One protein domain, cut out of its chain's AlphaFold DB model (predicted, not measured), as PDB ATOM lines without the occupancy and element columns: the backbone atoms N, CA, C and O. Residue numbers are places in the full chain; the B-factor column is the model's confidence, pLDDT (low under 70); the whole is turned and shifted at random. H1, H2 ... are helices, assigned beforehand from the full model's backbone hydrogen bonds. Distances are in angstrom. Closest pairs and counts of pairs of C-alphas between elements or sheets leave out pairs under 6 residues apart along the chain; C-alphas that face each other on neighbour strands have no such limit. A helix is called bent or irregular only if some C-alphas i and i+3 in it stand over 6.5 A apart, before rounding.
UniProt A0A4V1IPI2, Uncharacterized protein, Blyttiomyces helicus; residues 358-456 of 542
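Overview. This is residues 358 to 456 of the 542 residues of an uncharacterized protein of Blyttiomyces helicus (UniProt A0A4V1IPI2). With little regular structure, a body mostly of loops holds short helices H1 and H2; longer H3 leaves it, residues 447 to 456 sticking out. The printed part has 99 residues, three named helices, H1, H2, H3, and no named strand; its class is all helix, with 28 residues in helices. It is compact, radius of gyration of the C-alphas 13.7 A, and spans 48 by 27 by 25 A.

Along the chain. Find C-alpha 363 at (-41.726, -3.288, 32.551); H1 runs from there to residue 367. H2 is residues 405 to 410. H3, residues 437 to 453, runs 24.9 A to C-alpha 453 at (-30.782, -24.606, 44.234); it is only just irregular, C-alphas 438 and 441 being 6.9 A apart.

Arrangement. H1 and H2 only just touch, with 3 pairs of C-alphas within 8 A, the closest Val 363 and Ala 409 at 6.5 A. H3 is apart from both. Every O i to N i+4 pair is within hydrogen-bond range in H1 and H2, 11 of 13 in H3.

Size, cuts and confidence. The printed part has no cut. Both links are long, 37 and 26 residues. Look for pLDDT under 70 at residues 399, 455 and 456.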
ATOM      1  N   ASP A 358     -51.895 -15.325  35.942       79.94
ATOM      2  CA  ASP A 358     -51.542 -13.918  35.789       79.94
ATOM      3  C   ASP A 358     -50.060 -13.712  36.095       79.94
ATOM      4  O   ASP A 358     -49.579 -13.915  37.218       79.94
ATOM      5  N   ARG A 359     -49.315 -13.321  35.063       81.88
ATOM      6  CA  ARG A 359     -47.925 -12.908  35.191       81.88
ATOM      7  C   ARG A 359     -47.823 -11.449  34.863       81.88
ATOM      8  O   ARG A 359     -48.292 -10.998  33.830       81.88
ATOM      9  N   ASN A 360     -47.146 -10.736  35.743       88.44
ATOM     10  CA  ASN A 360     -46.769  -9.361  35.509       88.44
ATOM     11  C   ASN A 360     -45.251  -9.299  35.516       88.44
ATOM     12  O   ASN A 360     -44.627  -9.264  36.579       88.44
ATOM     13  N   VAL A 361     -44.662  -9.307  34.321       94.94
ATOM     14  CA  VAL A 361     -43.244  -8.994  34.155       94.94
ATOM     15  C   VAL A 361     -43.048  -7.505  34.448       94.94
ATOM     16  O   VAL A 361     -43.856  -6.653  34.068       94.94
ATOM     17  N   CYS A 362     -41.992  -7.158  35.176       96.88
ATOM     18  CA  CYS A 362     -41.722  -5.766  35.500       96.88
ATOM     19  C   CYS A 362     -41.237  -5.010  34.253       96.88
ATOM     20  O   CYS A 362     -40.094  -5.167  33.824       96.88
ATOM     21  N   VAL A 363     -42.101  -4.166  33.675       96.25
ATOM     22  CA  VAL A 363     -41.726  -3.288  32.551       96.25
ATOM     23  C   VAL A 363     -40.638  -2.303  32.974       96.25
ATOM     24  O   VAL A 363     -39.694  -2.106  32.220       96.25
ATOM     25  N   LYS A 364     -40.723  -1.749  34.194       96.56
ATOM     26  CA  LYS A 364     -39.707  -0.823  34.710       96.56
ATOM     27  C   LYS A 364     -38.324  -1.473  34.716       96.56
ATOM     28  O   LYS A 364     -37.424  -0.923  34.114       96.56
ATOM     29  N   TRP A 365     -38.199  -2.685  35.264       96.75
ATOM     30  CA  TRP A 365     -36.941  -3.450  35.253       96.75
ATOM     31  C   TRP A 365     -36.423  -3.767  33.843       96.75
ATOM     32  O   TRP A 365     -35.230  -3.933  33.628       96.75
ATOM     33  N   ASN A 366     -37.317  -3.896  32.858       96.19
ATOM     34  CA  ASN A 366     -36.894  -4.134  31.482       96.19
ATOM     35  C   ASN A 366     -36.290  -2.885  30.834       96.19
ATOM     36  O   ASN A 366     -35.411  -3.028  29.990       96.19
ATOM     37  N   MET A 367     -36.766  -1.696  31.195       95.12
ATOM     38  CA  MET A 367     -36.353  -0.434  30.577       95.12
ATOM     39  C   MET A 367     -35.262   0.288  31.374       95.12
ATOM     40  O   MET A 367     -34.485   1.037  30.797       95.12
ATOM     41  N   GLU A 368     -35.226   0.084  32.686       92.62
ATOM     42  CA  GLU A 368     -34.467   0.866  33.660       92.62
ATOM     43  C   GLU A 368     -34.120   0.001  34.881       92.62
ATOM     44  O   GLU A 368     -34.562  -1.146  35.014       92.62
ATOM     45  N   ASP A 369     -33.415   0.592  35.843       89.56
ATOM     46  CA  ASP A 369     -33.210  -0.021  37.148       89.56
ATOM     47  C   ASP A 369     -34.517  -0.064  37.957       89.56
ATOM     48  O   ASP A 369     -35.187   0.940  38.236       89.56
ATOM     49  N   CYS A 370     -34.895  -1.275  38.365       96.06
ATOM     50  CA  CYS A 370     -35.982  -1.514  39.303       96.06
ATOM     51  C   CYS A 370     -35.423  -2.056  40.616       96.06
ATOM     52  O   CYS A 370     -34.480  -2.845  40.622       96.06
ATOM     53  N   GLN A 371     -36.033  -1.658  41.732       93.44
ATOM     54  CA  GLN A 371     -35.632  -2.114  43.059       93.44
ATOM     55  C   GLN A 371     -35.745  -3.640  43.172       93.44
ATOM     56  O   GLN A 371     -36.685  -4.246  42.654       93.44
ATOM     57  N   SER A 372     -34.820  -4.259  43.906       89.44
ATOM     58  CA  SER A 372     -34.814  -5.706  44.170       89.44
ATOM     59  C   SER A 372     -36.066  -6.198  44.909       89.44
ATOM     60  O   SER A 372     -36.393  -7.379  44.840       89.44
ATOM     61  N   THR A 373     -36.798  -5.296  45.568       94.44
ATOM     62  CA  THR A 373     -38.050  -5.551  46.297       94.44
ATOM     63  C   THR A 373     -39.303  -5.533  45.411       94.44
ATOM     64  O   THR A 373     -40.423  -5.593  45.922       94.44
ATOM     65  N   CYS A 374     -39.164  -5.437  44.085       94.81
ATOM     66  CA  CYS A 374     -40.314  -5.442  43.185       94.81
ATOM     67  C   CYS A 374     -41.097  -6.764  43.279       94.81
ATOM     68  O   CYS A 374     -40.547  -7.845  43.091       94.81
ATOM     69  N   HIS A 375     -42.413  -6.679  43.487       93.75
ATOM     70  CA  HIS A 375     -43.302  -7.849  43.509       93.75
ATOM     71  C   HIS A 375     -43.510  -8.485  42.122       93.75
ATOM     72  O   HIS A 375     -44.072  -9.574  42.010       93.75
ATOM     73  N   ARG A 376     -43.125  -7.783  41.050       94.19
ATOM     74  CA  ARG A 376     -43.270  -8.245  39.665       94.19
ATOM     75  C   ARG A 376     -42.078  -9.092  39.256       94.19
ATOM     76  O   ARG A 376     -40.966  -8.911  39.736       94.19
ATOM     77  N   GLU A 377     -42.295  -9.995  38.309       93.69
ATOM     78  CA  GLU A 377     -41.234 -10.885  37.854       93.69
ATOM     79  C   GLU A 377     -40.188 -10.107  37.032       93.69
ATOM     80  O   GLU A 377     -40.504  -9.487  36.017       93.69
ATOM     81  N   HIS A 378     -38.929 -10.140  37.474       95.38
ATOM     82  CA  HIS A 378     -37.787  -9.568  36.758       95.38
ATOM     83  C   HIS A 378     -37.293 -10.554  35.699       95.38
ATOM     84  O   HIS A 378     -36.535 -11.482  35.987       95.38
ATOM     85  N   ARG A 379     -37.801 -10.394  34.473       94.44
ATOM     86  CA  ARG A 379     -37.431 -11.196  33.302       94.44
ATOM     87  C   ARG A 379     -37.388 -10.354  32.044       94.44
ATOM     88  O   ARG A 379     -38.253  -9.507  31.839       94.44
ATOM     89  N   CYS A 380     -36.411 -10.629  31.189       95.69
ATOM     90  CA  CYS A 380     -36.264  -9.974  29.902       95.69
ATOM     91  C   CYS A 380     -37.472 -10.302  29.025       95.69
ATOM     92  O   CYS A 380     -37.753 -11.474  28.777       95.69
ATOM     93  N   LEU A 381     -38.168  -9.286  28.515       95.19
ATOM     94  CA  LEU A 381     -39.310  -9.486  27.621       95.19
ATOM     95  C   LEU A 381     -38.902 -10.103  26.276       95.19
ATOM     96  O   LEU A 381     -39.732 -10.730  25.628       95.19
ATOM     97  N   ARG A 382     -37.637  -9.972  25.857       94.25
ATOM     98  CA  ARG A 382     -37.142 -10.616  24.633       94.25
ATOM     99  C   ARG A 382     -36.801 -12.072  24.859       94.25
ATOM    100  O   ARG A 382     -37.445 -12.924  24.274       94.25
ATOM    101  N   CYS A 383     -35.813 -12.375  25.692       94.31
ATOM    102  CA  CYS A 383     -35.304 -13.742  25.814       94.31
ATOM    103  C   CYS A 383     -35.865 -14.511  27.021       94.31
ATOM    104  O   CYS A 383     -35.614 -15.699  27.150       94.31
ATOM    105  N   GLY A 384     -36.583 -13.878  27.948       92.69
ATOM    106  CA  GLY A 384     -37.073 -14.530  29.168       92.69
ATOM    107  C   GLY A 384     -36.020 -14.751  30.266       92.69
ATOM    108  O   GLY A 384     -36.370 -15.289  31.321       92.69
ATOM    109  N   SER A 385     -34.762 -14.331  30.062       93.19
ATOM    110  CA  SER A 385     -33.687 -14.415  31.066       93.19
ATOM    111  C   SER A 385     -33.968 -13.540  32.290       93.19
ATOM    112  O   SER A 385     -34.607 -12.499  32.179       93.19
ATOM    113  N   ARG A 386     -33.454 -13.941  33.456       93.12
ATOM    114  CA  ARG A 386     -33.472 -13.140  34.692       93.12
ATOM    115  C   ARG A 386     -32.218 -12.290  34.895       93.12
ATOM    116  O   ARG A 386     -32.185 -11.489  35.819       93.12
ATOM    117  N   SER A 387     -31.187 -12.481  34.071       93.44
ATOM    118  CA  SER A 387     -29.882 -11.837  34.263       93.44
ATOM    119  C   SER A 387     -29.794 -10.410  33.727       93.44
ATOM    120  O   SER A 387     -28.866  -9.697  34.086       93.44
ATOM    121  N   HIS A 388     -30.716  -9.995  32.855       94.88
ATOM    122  CA  HIS A 388     -30.616  -8.719  32.150       94.88
ATOM    123  C   HIS A 388     -31.980  -8.173  31.715       94.88
ATOM    124  O   HIS A 388     -32.876  -8.948  31.381       94.88
ATOM    125  N   GLY A 389     -32.115  -6.845  31.671       95.69
ATOM    126  CA  GLY A 389     -33.291  -6.148  31.139       95.69
ATOM    127  C   GLY A 389     -33.348  -6.122  29.606       95.69
ATOM    128  O   GLY A 389     -32.474  -6.638  28.913       95.69
ATOM    129  N   LEU A 390     -34.383  -5.489  29.051       94.94
ATOM    130  CA  LEU A 390     -34.598  -5.385  27.605       94.94
ATOM    131  C   LEU A 390     -33.510  -4.555  26.907       94.94
ATOM    132  O   LEU A 390     -33.112  -4.903  25.796       94.94
ATOM    133  N   VAL A 391     -33.041  -3.487  27.559       94.06
ATOM    134  CA  VAL A 391     -32.068  -2.523  27.008       94.06
ATOM    135  C   VAL A 391     -30.744  -3.190  26.636       94.06
ATOM    136  O   VAL A 391     -30.210  -2.944  25.562       94.06
ATOM    137  N   ILE A 392     -30.257  -4.086  27.493       94.81
ATOM    138  CA  ILE A 392     -28.975  -4.790  27.330       94.81
ATOM    139  C   ILE A 392     -29.155  -6.223  26.805       94.81
ATOM    140  O   ILE A 392     -28.254  -7.054  26.907       94.81
ATOM    141  N   CYS A 393     -30.334  -6.555  26.273       94.69
ATOM    142  CA  CYS A 393     -30.585  -7.892  25.757       94.69
ATOM    143  C   CYS A 393     -29.799  -8.125  24.454       94.69
ATOM    144  O   CYS A 393     -30.005  -7.381  23.492       94.69
ATOM    145  N   PRO A 394     -28.975  -9.190  24.359       93.31
ATOM    146  CA  PRO A 394     -28.202  -9.480  23.148       93.31
ATOM    147  C   PRO A 394     -29.083  -9.933  21.976       93.31
ATOM    148  O   PRO A 394     -28.657  -9.915  20.821       93.31
ATOM    149  N   VAL A 395     -30.327 -10.342  22.251       89.88
ATOM    150  CA  VAL A 395     -31.293 -10.720  21.218       89.88
ATOM    151  C   VAL A 395     -31.823  -9.450  20.552       89.88
ATOM    152  O   VAL A 395     -32.490  -8.621  21.187       89.88
ATOM    153  N   ARG A 396     -31.523  -9.297  19.258       85.19
ATOM    154  CA  ARG A 396     -32.021  -8.183  18.441       85.19
ATOM    155  C   ARG A 396     -33.549  -8.262  18.308       85.19
ATOM    156  O   ARG A 396     -34.082  -9.364  18.180       85.19
ATOM    157  N   PRO A 397     -34.262  -7.124  18.344       79.56
ATOM    158  CA  PRO A 397     -35.699  -7.118  18.101       79.56
ATOM    159  C   PRO A 397     -35.994  -7.536  16.653       79.56
ATOM    160  O   PRO A 397     -35.226  -7.218  15.741       79.56
ATOM    161  N   LEU A 398     -37.117  -8.227  16.443       80.06
ATOM    162  CA  LEU A 398     -37.642  -8.480  15.104       80.06
ATOM    163  C   LEU A 398     -38.185  -7.165  14.523       80.06
ATOM    164  O   LEU A 398     -39.323  -6.781  14.779       80.06
ATOM    165  N   GLY A 399     -37.347  -6.469  13.754       69.19
ATOM    166  CA  GLY A 399     -37.718  -5.251  13.032       69.19
ATOM    167  C   GLY A 399     -37.749  -3.973  13.881       69.19
ATOM    168  O   GLY A 399     -37.584  -3.993  15.099       69.19
ATOM    169  N   GLY A 400     -37.936  -2.837  13.205       70.44
ATOM    170  CA  GLY A 400     -38.022  -1.498  13.809       70.44
ATOM    171  C   GLY A 400     -39.414  -1.125  14.336       70.44
ATOM    172  O   GLY A 400     -39.679   0.052  14.553       70.44
ATOM    173  N   ALA A 401     -40.321  -2.092  14.492       73.44
ATOM    174  CA  ALA A 401     -41.679  -1.830  14.957       73.44
ATOM    175  C   ALA A 401     -41.719  -1.558  16.472       73.44
ATOM    176  O   ALA A 401     -41.065  -2.238  17.267       73.44
ATOM    177  N   GLU A 402     -42.540  -0.592  16.891       90.50
ATOM    178  CA  GLU A 402     -42.782  -0.327  18.309       90.50
ATOM    179  C   GLU A 402     -43.751  -1.356  18.907       90.50
ATOM    180  O   GLU A 402     -44.969  -1.294  18.718       90.50
ATOM    181  N   PHE A 403     -43.219  -2.308  19.671       94.81
ATOM    182  CA  PHE A 403     -44.018  -3.277  20.420       94.81
ATOM    183  C   PHE A 403     -44.628  -2.661  21.685       94.81
ATOM    184  O   PHE A 403     -44.005  -1.865  22.393       94.81
ATOM    185  N   CYS A 404     -45.846  -3.076  22.039       96.44
ATOM    186  CA  CYS A 404     -46.459  -2.682  23.304       96.44
ATOM    187  C   CYS A 404     -45.853  -3.487  24.465       96.44
ATOM    188  O   CYS A 404     -46.155  -4.671  24.645       96.44
ATOM    189  N   PHE A 405     -45.008  -2.849  25.282       95.81
ATOM    190  CA  PHE A 405     -44.385  -3.508  26.439       95.81
ATOM    191  C   PHE A 405     -45.379  -3.879  27.536       95.81
ATOM    192  O   PHE A 405     -45.212  -4.923  28.155       95.81
ATOM    193  N   ALA A 406     -46.420  -3.069  27.759       95.81
ATOM    194  CA  ALA A 406     -47.458  -3.391  28.739       95.81
ATOM    195  C   ALA A 406     -48.152  -4.708  28.373       95.81
ATOM    196  O   ALA A 406     -48.178  -5.634  29.177       95.81
ATOM    197  N   TRP A 407     -48.591  -4.830  27.117       96.44
ATOM    198  CA  TRP A 407     -49.192  -6.055  26.607       96.44
ATOM    199  C   TRP A 407     -48.217  -7.239  26.639       96.44
ATOM    200  O   TRP A 407     -48.579  -8.309  27.109       96.44
ATOM    201  N   ASN A 408     -46.953  -7.059  26.235       95.75
ATOM    202  CA  ASN A 408     -45.964  -8.143  26.292       95.75
ATOM    203  C   ASN A 408     -45.659  -8.606  27.729       95.75
ATOM    204  O   ASN A 408     -45.298  -9.766  27.926       95.75
ATOM    205  N   ALA A 409     -45.796  -7.720  28.716       95.62
ATOM    206  CA  ALA A 409     -45.480  -7.996  30.110       95.62
ATOM    207  C   ALA A 409     -46.623  -8.630  30.910       95.62
ATOM    208  O   ALA A 409     -46.328  -9.373  31.848       95.62
ATOM    209  N   SER A 410     -47.881  -8.327  30.573       94.19
ATOM    210  CA  SER A 410     -49.063  -8.772  31.333       94.19
ATOM    211  C   SER A 410     -50.146  -9.467  30.507       94.19
ATOM    212  O   SER A 410     -51.089 -10.008  31.071       94.19
ATOM    213  N   GLY A 411     -50.063  -9.431  29.176       94.12
ATOM    214  CA  GLY A 411     -51.134  -9.881  28.283       94.12
ATOM    215  C   GLY A 411     -52.279  -8.874  28.152       94.12
ATOM    216  O   GLY A 411     -53.189  -9.091  27.358       94.12
ATOM    217  N   ALA A 412     -52.222  -7.752  28.877       94.12
ATOM    218  CA  ALA A 412     -53.257  -6.729  28.885       94.12
ATOM    219  C   ALA A 412     -52.668  -5.342  28.601       94.12
ATOM    220  O   ALA A 412     -51.769  -4.863  29.296       94.12
ATOM    221  N   CYS A 413     -53.218  -4.660  27.595       96.00
ATOM    222  CA  CYS A 413     -52.956  -3.245  27.359       96.00
ATOM    223  C   CYS A 413     -54.105  -2.413  27.930       96.00
ATOM    224  O   CYS A 413     -55.266  -2.701  27.662       96.00
ATOM    225  N   ARG A 414     -53.790  -1.375  28.712       95.56
ATOM    226  CA  ARG A 414     -54.806  -0.470  29.283       95.56
ATOM    227  C   ARG A 414     -55.289   0.597  28.298       95.56
ATOM    228  O   ARG A 414     -56.256   1.287  28.592       95.56
ATOM    229  N   LEU A 415     -54.595   0.762  27.172       96.44
ATOM    230  CA  LEU A 415     -54.964   1.711  26.129       96.44
ATOM    231  C   LEU A 415     -55.835   0.978  25.098       96.44
ATOM    232  O   LEU A 415     -55.310   0.066  24.455       96.44
ATOM    233  N   PRO A 416     -57.123   1.343  24.938       92.88
ATOM    234  CA  PRO A 416     -58.013   0.685  23.979       92.88
ATOM    235  C   PRO A 416     -57.512   0.858  22.538       92.88
ATOM    236  O   PRO A 416     -57.455  -0.114  21.793       92.88
ATOM    237  N   ASP A 417     -57.012   2.052  22.205       95.50
ATOM    238  CA  ASP A 417     -56.446   2.388  20.893       95.50
ATOM    239  C   ASP A 417     -54.913   2.455  20.950       95.50
ATOM    240  O   ASP A 417     -54.276   3.458  20.607       95.50
ATOM    241  N   CYS A 418     -54.282   1.399  21.470       96.31
ATOM    242  CA  CYS A 418     -52.826   1.344  21.542       96.31
ATOM    243  C   CYS A 418     -52.218   1.351  20.130       96.31
ATOM    244  O   CYS A 418     -52.371   0.396  19.377       96.31
ATOM    245  N   ARG A 419     -51.469   2.408  19.786       95.75
ATOM    246  CA  ARG A 419     -50.761   2.514  18.493       95.75
ATOM    247  C   ARG A 419     -49.596   1.530  18.345       95.75
ATOM    248  O   ARG A 419     -49.071   1.364  17.250       95.75
ATOM    249  N   ARG A 420     -49.159   0.917  19.448       95.88
ATOM    250  CA  ARG A 420     -48.056  -0.047  19.468       95.88
ATOM    251  C   ARG A 420     -48.561  -1.451  19.176       95.88
ATOM    252  O   ARG A 420     -49.669  -1.817  19.550       95.88
ATOM    253  N   MET A 421     -47.707  -2.271  18.579       95.12
ATOM    254  CA  MET A 421     -48.082  -3.611  18.143       95.12
ATOM    255  C   MET A 421     -48.322  -4.553  19.339       95.12
ATOM    256  O   MET A 421     -47.447  -4.728  20.194       95.12
ATOM    257  N   HIS A 422     -49.497  -5.191  19.379       96.69
ATOM    258  CA  HIS A 422     -49.835  -6.296  20.290       96.69
ATOM    259  C   HIS A 422     -49.367  -7.633  19.702       96.69
ATOM    260  O   HIS A 422     -50.155  -8.521  19.388       96.69
ATOM    261  N   ALA A 423     -48.052  -7.737  19.527       95.12
ATOM    262  CA  ALA A 423     -47.364  -8.932  19.068       95.12
ATOM    263  C   ALA A 423     -46.182  -9.238  19.986       95.12
ATOM    264  O   ALA A 423     -45.643  -8.350  20.663       95.12
ATOM    265  N   CYS A 424     -45.795 -10.507  20.042       95.00
ATOM    266  CA  CYS A 424     -44.674 -10.959  20.839       95.00
ATOM    267  C   CYS A 424     -43.393 -10.297  20.337       95.00
ATOM    268  O   CYS A 424     -43.010 -10.482  19.186       95.00
ATOM    269  N   ILE A 425     -42.673  -9.608  21.219       94.62
ATOM    270  CA  ILE A 425     -41.404  -8.957  20.855       94.62
ATOM    271  C   ILE A 425     -40.310  -9.942  20.404       94.62
ATOM    272  O   ILE A 425     -39.341  -9.536  19.764       94.62
ATOM    273  N   ARG A 426     -40.436 -11.229  20.756       92.12
ATOM    274  CA  ARG A 426     -39.455 -12.259  20.400       92.12
ATOM    275  C   ARG A 426     -39.718 -12.884  19.034       92.12
ATOM    276  O   ARG A 426     -38.781 -12.990  18.259       92.12
ATOM    277  N   CYS A 427     -40.956 -13.298  18.766       92.88
ATOM    278  CA  CYS A 427     -41.303 -14.088  17.577       92.88
ATOM    279  C   CYS A 427     -42.303 -13.402  16.630       92.88
ATOM    280  O   CYS A 427     -42.611 -13.943  15.576       92.88
ATOM    281  N   GLY A 428     -42.849 -12.237  16.996       93.12
ATOM    282  CA  GLY A 428     -43.806 -11.485  16.175       93.12
ATOM    283  C   GLY A 428     -45.242 -12.025  16.162       93.12
ATOM    284  O   GLY A 428     -46.109 -11.402  15.558       93.12
ATOM    285  N   ASN A 429     -45.534 -13.139  16.840       93.81
ATOM    286  CA  ASN A 429     -46.874 -13.743  16.861       93.81
ATOM    287  C   ASN A 429     -47.825 -13.088  17.882       93.81
ATOM    288  O   ASN A 429     -47.398 -12.394  18.804       93.81
ATOM    289  N   ALA A 430     -49.131 -13.348  17.757       94.81
ATOM    290  CA  ALA A 430     -50.195 -12.770  18.587       94.81
ATOM    291  C   ALA A 430     -50.318 -13.412  19.991       94.81
ATOM    292  O   ALA A 430     -51.352 -13.962  20.357       94.81
ATOM    293  N   HIS A 431     -49.257 -13.341  20.795       92.75
ATOM    294  CA  HIS A 431     -49.273 -13.695  22.218       92.75
ATOM    295  C   HIS A 431     -48.290 -12.832  23.036       92.75
ATOM    296  O   HIS A 431     -47.291 -12.353  22.490       92.75
ATOM    297  N   PRO A 432     -48.501 -12.636  24.350       94.25
ATOM    298  CA  PRO A 432     -47.541 -11.911  25.173       94.25
ATOM    299  C   PRO A 432     -46.208 -12.665  25.300       94.25
ATOM    300  O   PRO A 432     -46.116 -13.879  25.090       94.25
ATOM    301  N   ALA A 433     -45.144 -11.947  25.660       93.69
ATOM    302  CA  ALA A 433     -43.791 -12.496  25.703       93.69
ATOM    303  C   ALA A 433     -43.620 -13.644  26.709       93.69
ATOM    304  O   ALA A 433     -42.842 -14.568  26.463       93.69
ATOM    305  N   PHE A 434     -44.345 -13.613  27.828       89.56
ATOM    306  CA  PHE A 434     -44.190 -14.605  28.896       89.56
ATOM    307  C   PHE A 434     -44.765 -15.995  28.567       89.56
ATOM    308  O   PHE A 434     -44.440 -16.951  29.267       89.56
ATOM    309  N   ILE A 435     -45.580 -16.127  27.512       90.31
ATOM    310  CA  ILE A 435     -46.040 -17.429  26.988       90.31
ATOM    311  C   ILE A 435     -45.396 -17.782  25.646       90.31
ATOM    312  O   ILE A 435     -45.835 -18.710  24.971       90.31
ATOM    313  N   CYS A 436     -44.354 -17.049  25.241       92.12
ATOM    314  CA  CYS A 436     -43.693 -17.304  23.971       92.12
ATOM    315  C   CYS A 436     -43.097 -18.720  23.937       92.12
ATOM    316  O   CYS A 436     -42.283 -19.046  24.807       92.12
ATOM    317  N   PRO A 437     -43.431 -19.548  22.927       88.56
ATOM    318  CA  PRO A 437     -42.910 -20.910  22.823       88.56
ATOM    319  C   PRO A 437     -41.386 -20.931  22.668       88.56
ATOM    320  O   PRO A 437     -40.729 -21.848  23.147       88.56
ATOM    321  N   GLU A 438     -40.795 -19.891  22.081       89.38
ATOM    322  CA  GLU A 438     -39.341 -19.782  21.975       89.38
ATOM    323  C   GLU A 438     -38.660 -19.473  23.322       89.38
ATOM    324  O   GLU A 438     -37.477 -19.758  23.502       89.38
ATOM    325  N   ASN A 439     -39.385 -18.908  24.296       91.06
ATOM    326  CA  ASN A 439     -38.874 -18.682  25.654       91.06
ATOM    327  C   ASN A 439     -38.917 -19.948  26.527       91.06
ATOM    328  O   ASN A 439     -38.340 -19.943  27.617       91.06
ATOM    329  N   VAL A 440     -39.562 -21.028  26.066       89.69
ATOM    330  CA  VAL A 440     -39.757 -22.267  26.837       89.69
ATOM    331  C   VAL A 440     -38.440 -22.854  27.331       89.69
ATOM    332  O   VAL A 440     -38.366 -23.253  28.490       89.69
ATOM    333  N   ASP A 441     -37.392 -22.850  26.511       88.25
ATOM    334  CA  ASP A 441     -36.094 -23.417  26.903       88.25
ATOM    335  C   ASP A 441     -35.459 -22.634  28.053       88.25
ATOM    336  O   ASP A 441     -34.964 -23.221  29.013       88.25
ATOM    337  N   ASN A 442     -35.578 -21.304  28.029       89.44
ATOM    338  CA  ASN A 442     -35.114 -20.458  29.125       89.44
ATOM    339  C   ASN A 442     -35.957 -20.658  30.389       89.44
ATOM    340  O   ASN A 442     -35.428 -20.587  31.499       89.44
ATOM    341  N   TYR A 443     -37.254 -20.950  30.256       88.31
ATOM    342  CA  TYR A 443     -38.084 -21.320  31.403       88.31
ATOM    343  C   TYR A 443     -37.697 -22.679  31.981       88.31
ATOM    344  O   TYR A 443     -37.616 -22.793  33.201       88.31
ATOM    345  N   LEU A 444     -37.417 -23.673  31.137       90.69
ATOM    346  CA  LEU A 444     -36.962 -25.001  31.552       90.69
ATOM    347  C   LEU A 444     -35.602 -24.937  32.249       90.69
ATOM    348  O   LEU A 444     -35.452 -25.506  33.326       90.69
ATOM    349  N   HIS A 445     -34.643 -24.196  31.690       89.75
ATOM    350  CA  HIS A 445     -33.320 -24.012  32.286       89.75
ATOM    351  C   HIS A 445     -33.408 -23.327  33.659       89.75
ATOM    352  O   HIS A 445     -32.831 -23.784  34.643       89.75
ATOM    353  N   GLU A 446     -34.199 -22.256  33.760       88.00
ATOM    354  CA  GLU A 446     -34.447 -21.565  35.029       88.00
ATOM    355  C   GLU A 446     -35.187 -22.436  36.044       88.00
ATOM    356  O   GLU A 446     -34.918 -22.340  37.238       88.00
ATOM    357  N   TYR A 447     -36.121 -23.271  35.590       89.00
ATOM    358  CA  TYR A 447     -36.837 -24.221  36.436       89.00
ATOM    359  C   TYR A 447     -35.900 -25.312  36.971       89.00
ATOM    360  O   TYR A 447     -35.924 -25.605  38.164       89.00
ATOM    361  N   ALA A 448     -35.024 -25.853  36.121       89.62
ATOM    362  CA  ALA A 448     -34.011 -26.827  36.515       89.62
ATOM    363  C   ALA A 448     -33.043 -26.243  37.557       89.62
ATOM    364  O   ALA A 448     -32.851 -26.849  38.608       89.62
ATOM    365  N   ARG A 449     -32.525 -25.026  37.320       89.44
ATOM    366  CA  ARG A 449     -31.690 -24.292  38.289       89.44
ATOM    367  C   ARG A 449     -32.436 -24.050  39.608       89.44
ATOM    368  O   ARG A 449     -31.933 -24.395  40.665       89.44
ATOM    369  N   ARG A 450     -33.694 -23.600  39.502       86.62
ATOM    370  CA  ARG A 450     -34.771 -23.669  40.513       86.62
ATOM    371  C   ARG A 450     -34.635 -24.816  41.488       86.62
ATOM    372  O   ARG A 450     -34.421 -24.646  42.684       86.62
ATOM    373  N   ASN A 451     -34.849 -25.993  40.929       85.81
ATOM    374  CA  ASN A 451     -34.969 -27.225  41.683       85.81
ATOM    375  C   ASN A 451     -33.620 -27.706  42.219       85.81
ATOM    376  O   ASN A 451     -33.593 -28.281  43.304       85.81
ATOM    377  N   ALA A 452     -32.524 -27.438  41.502       87.12
ATOM    378  CA  ALA A 452     -31.174 -27.717  41.980       87.12
ATOM    379  C   ALA A 452     -30.835 -26.868  43.218       87.12
ATOM    380  O   ALA A 452     -30.460 -27.420  44.250       87.12
ATOM    381  N   ASP A 453     -31.062 -25.553  43.147       86.06
ATOM    382  CA  ASP A 453     -30.782 -24.606  44.234       86.06
ATOM    383  C   ASP A 453     -31.734 -24.797  45.417       86.06
ATOM    384  O   ASP A 453     -31.336 -24.699  46.576       86.06
ATOM    385  N   SER A 454     -33.007 -25.094  45.124       82.75
ATOM    386  CA  SER A 454     -34.020 -25.323  46.159       82.75
ATOM    387  C   SER A 454     -33.697 -26.537  47.007       82.75
ATOM    388  O   SER A 454     -34.298 -26.651  48.074       82.75
ATOM    389  N   GLY A 455     -32.784 -27.410  46.542       64.25
ATOM    390  CA  GLY A 455     -32.026 -28.340  47.370       64.25
ATOM    391  C   GLY A 455     -32.877 -28.999  48.435       64.25
ATOM    392  O   GLY A 455     -32.427 -29.144  49.576       64.25
ATOM    393  N   THR A 456     -34.135 -29.328  48.095       51.09
ATOM    394  CA  THR A 456     -35.042 -29.912  49.060       51.09
ATOM    395  C   THR A 456     -34.339 -31.186  49.421       51.09
ATOM    396  O   THR A 456     -34.104 -32.071  48.596       51.09
TER     397      THR A 456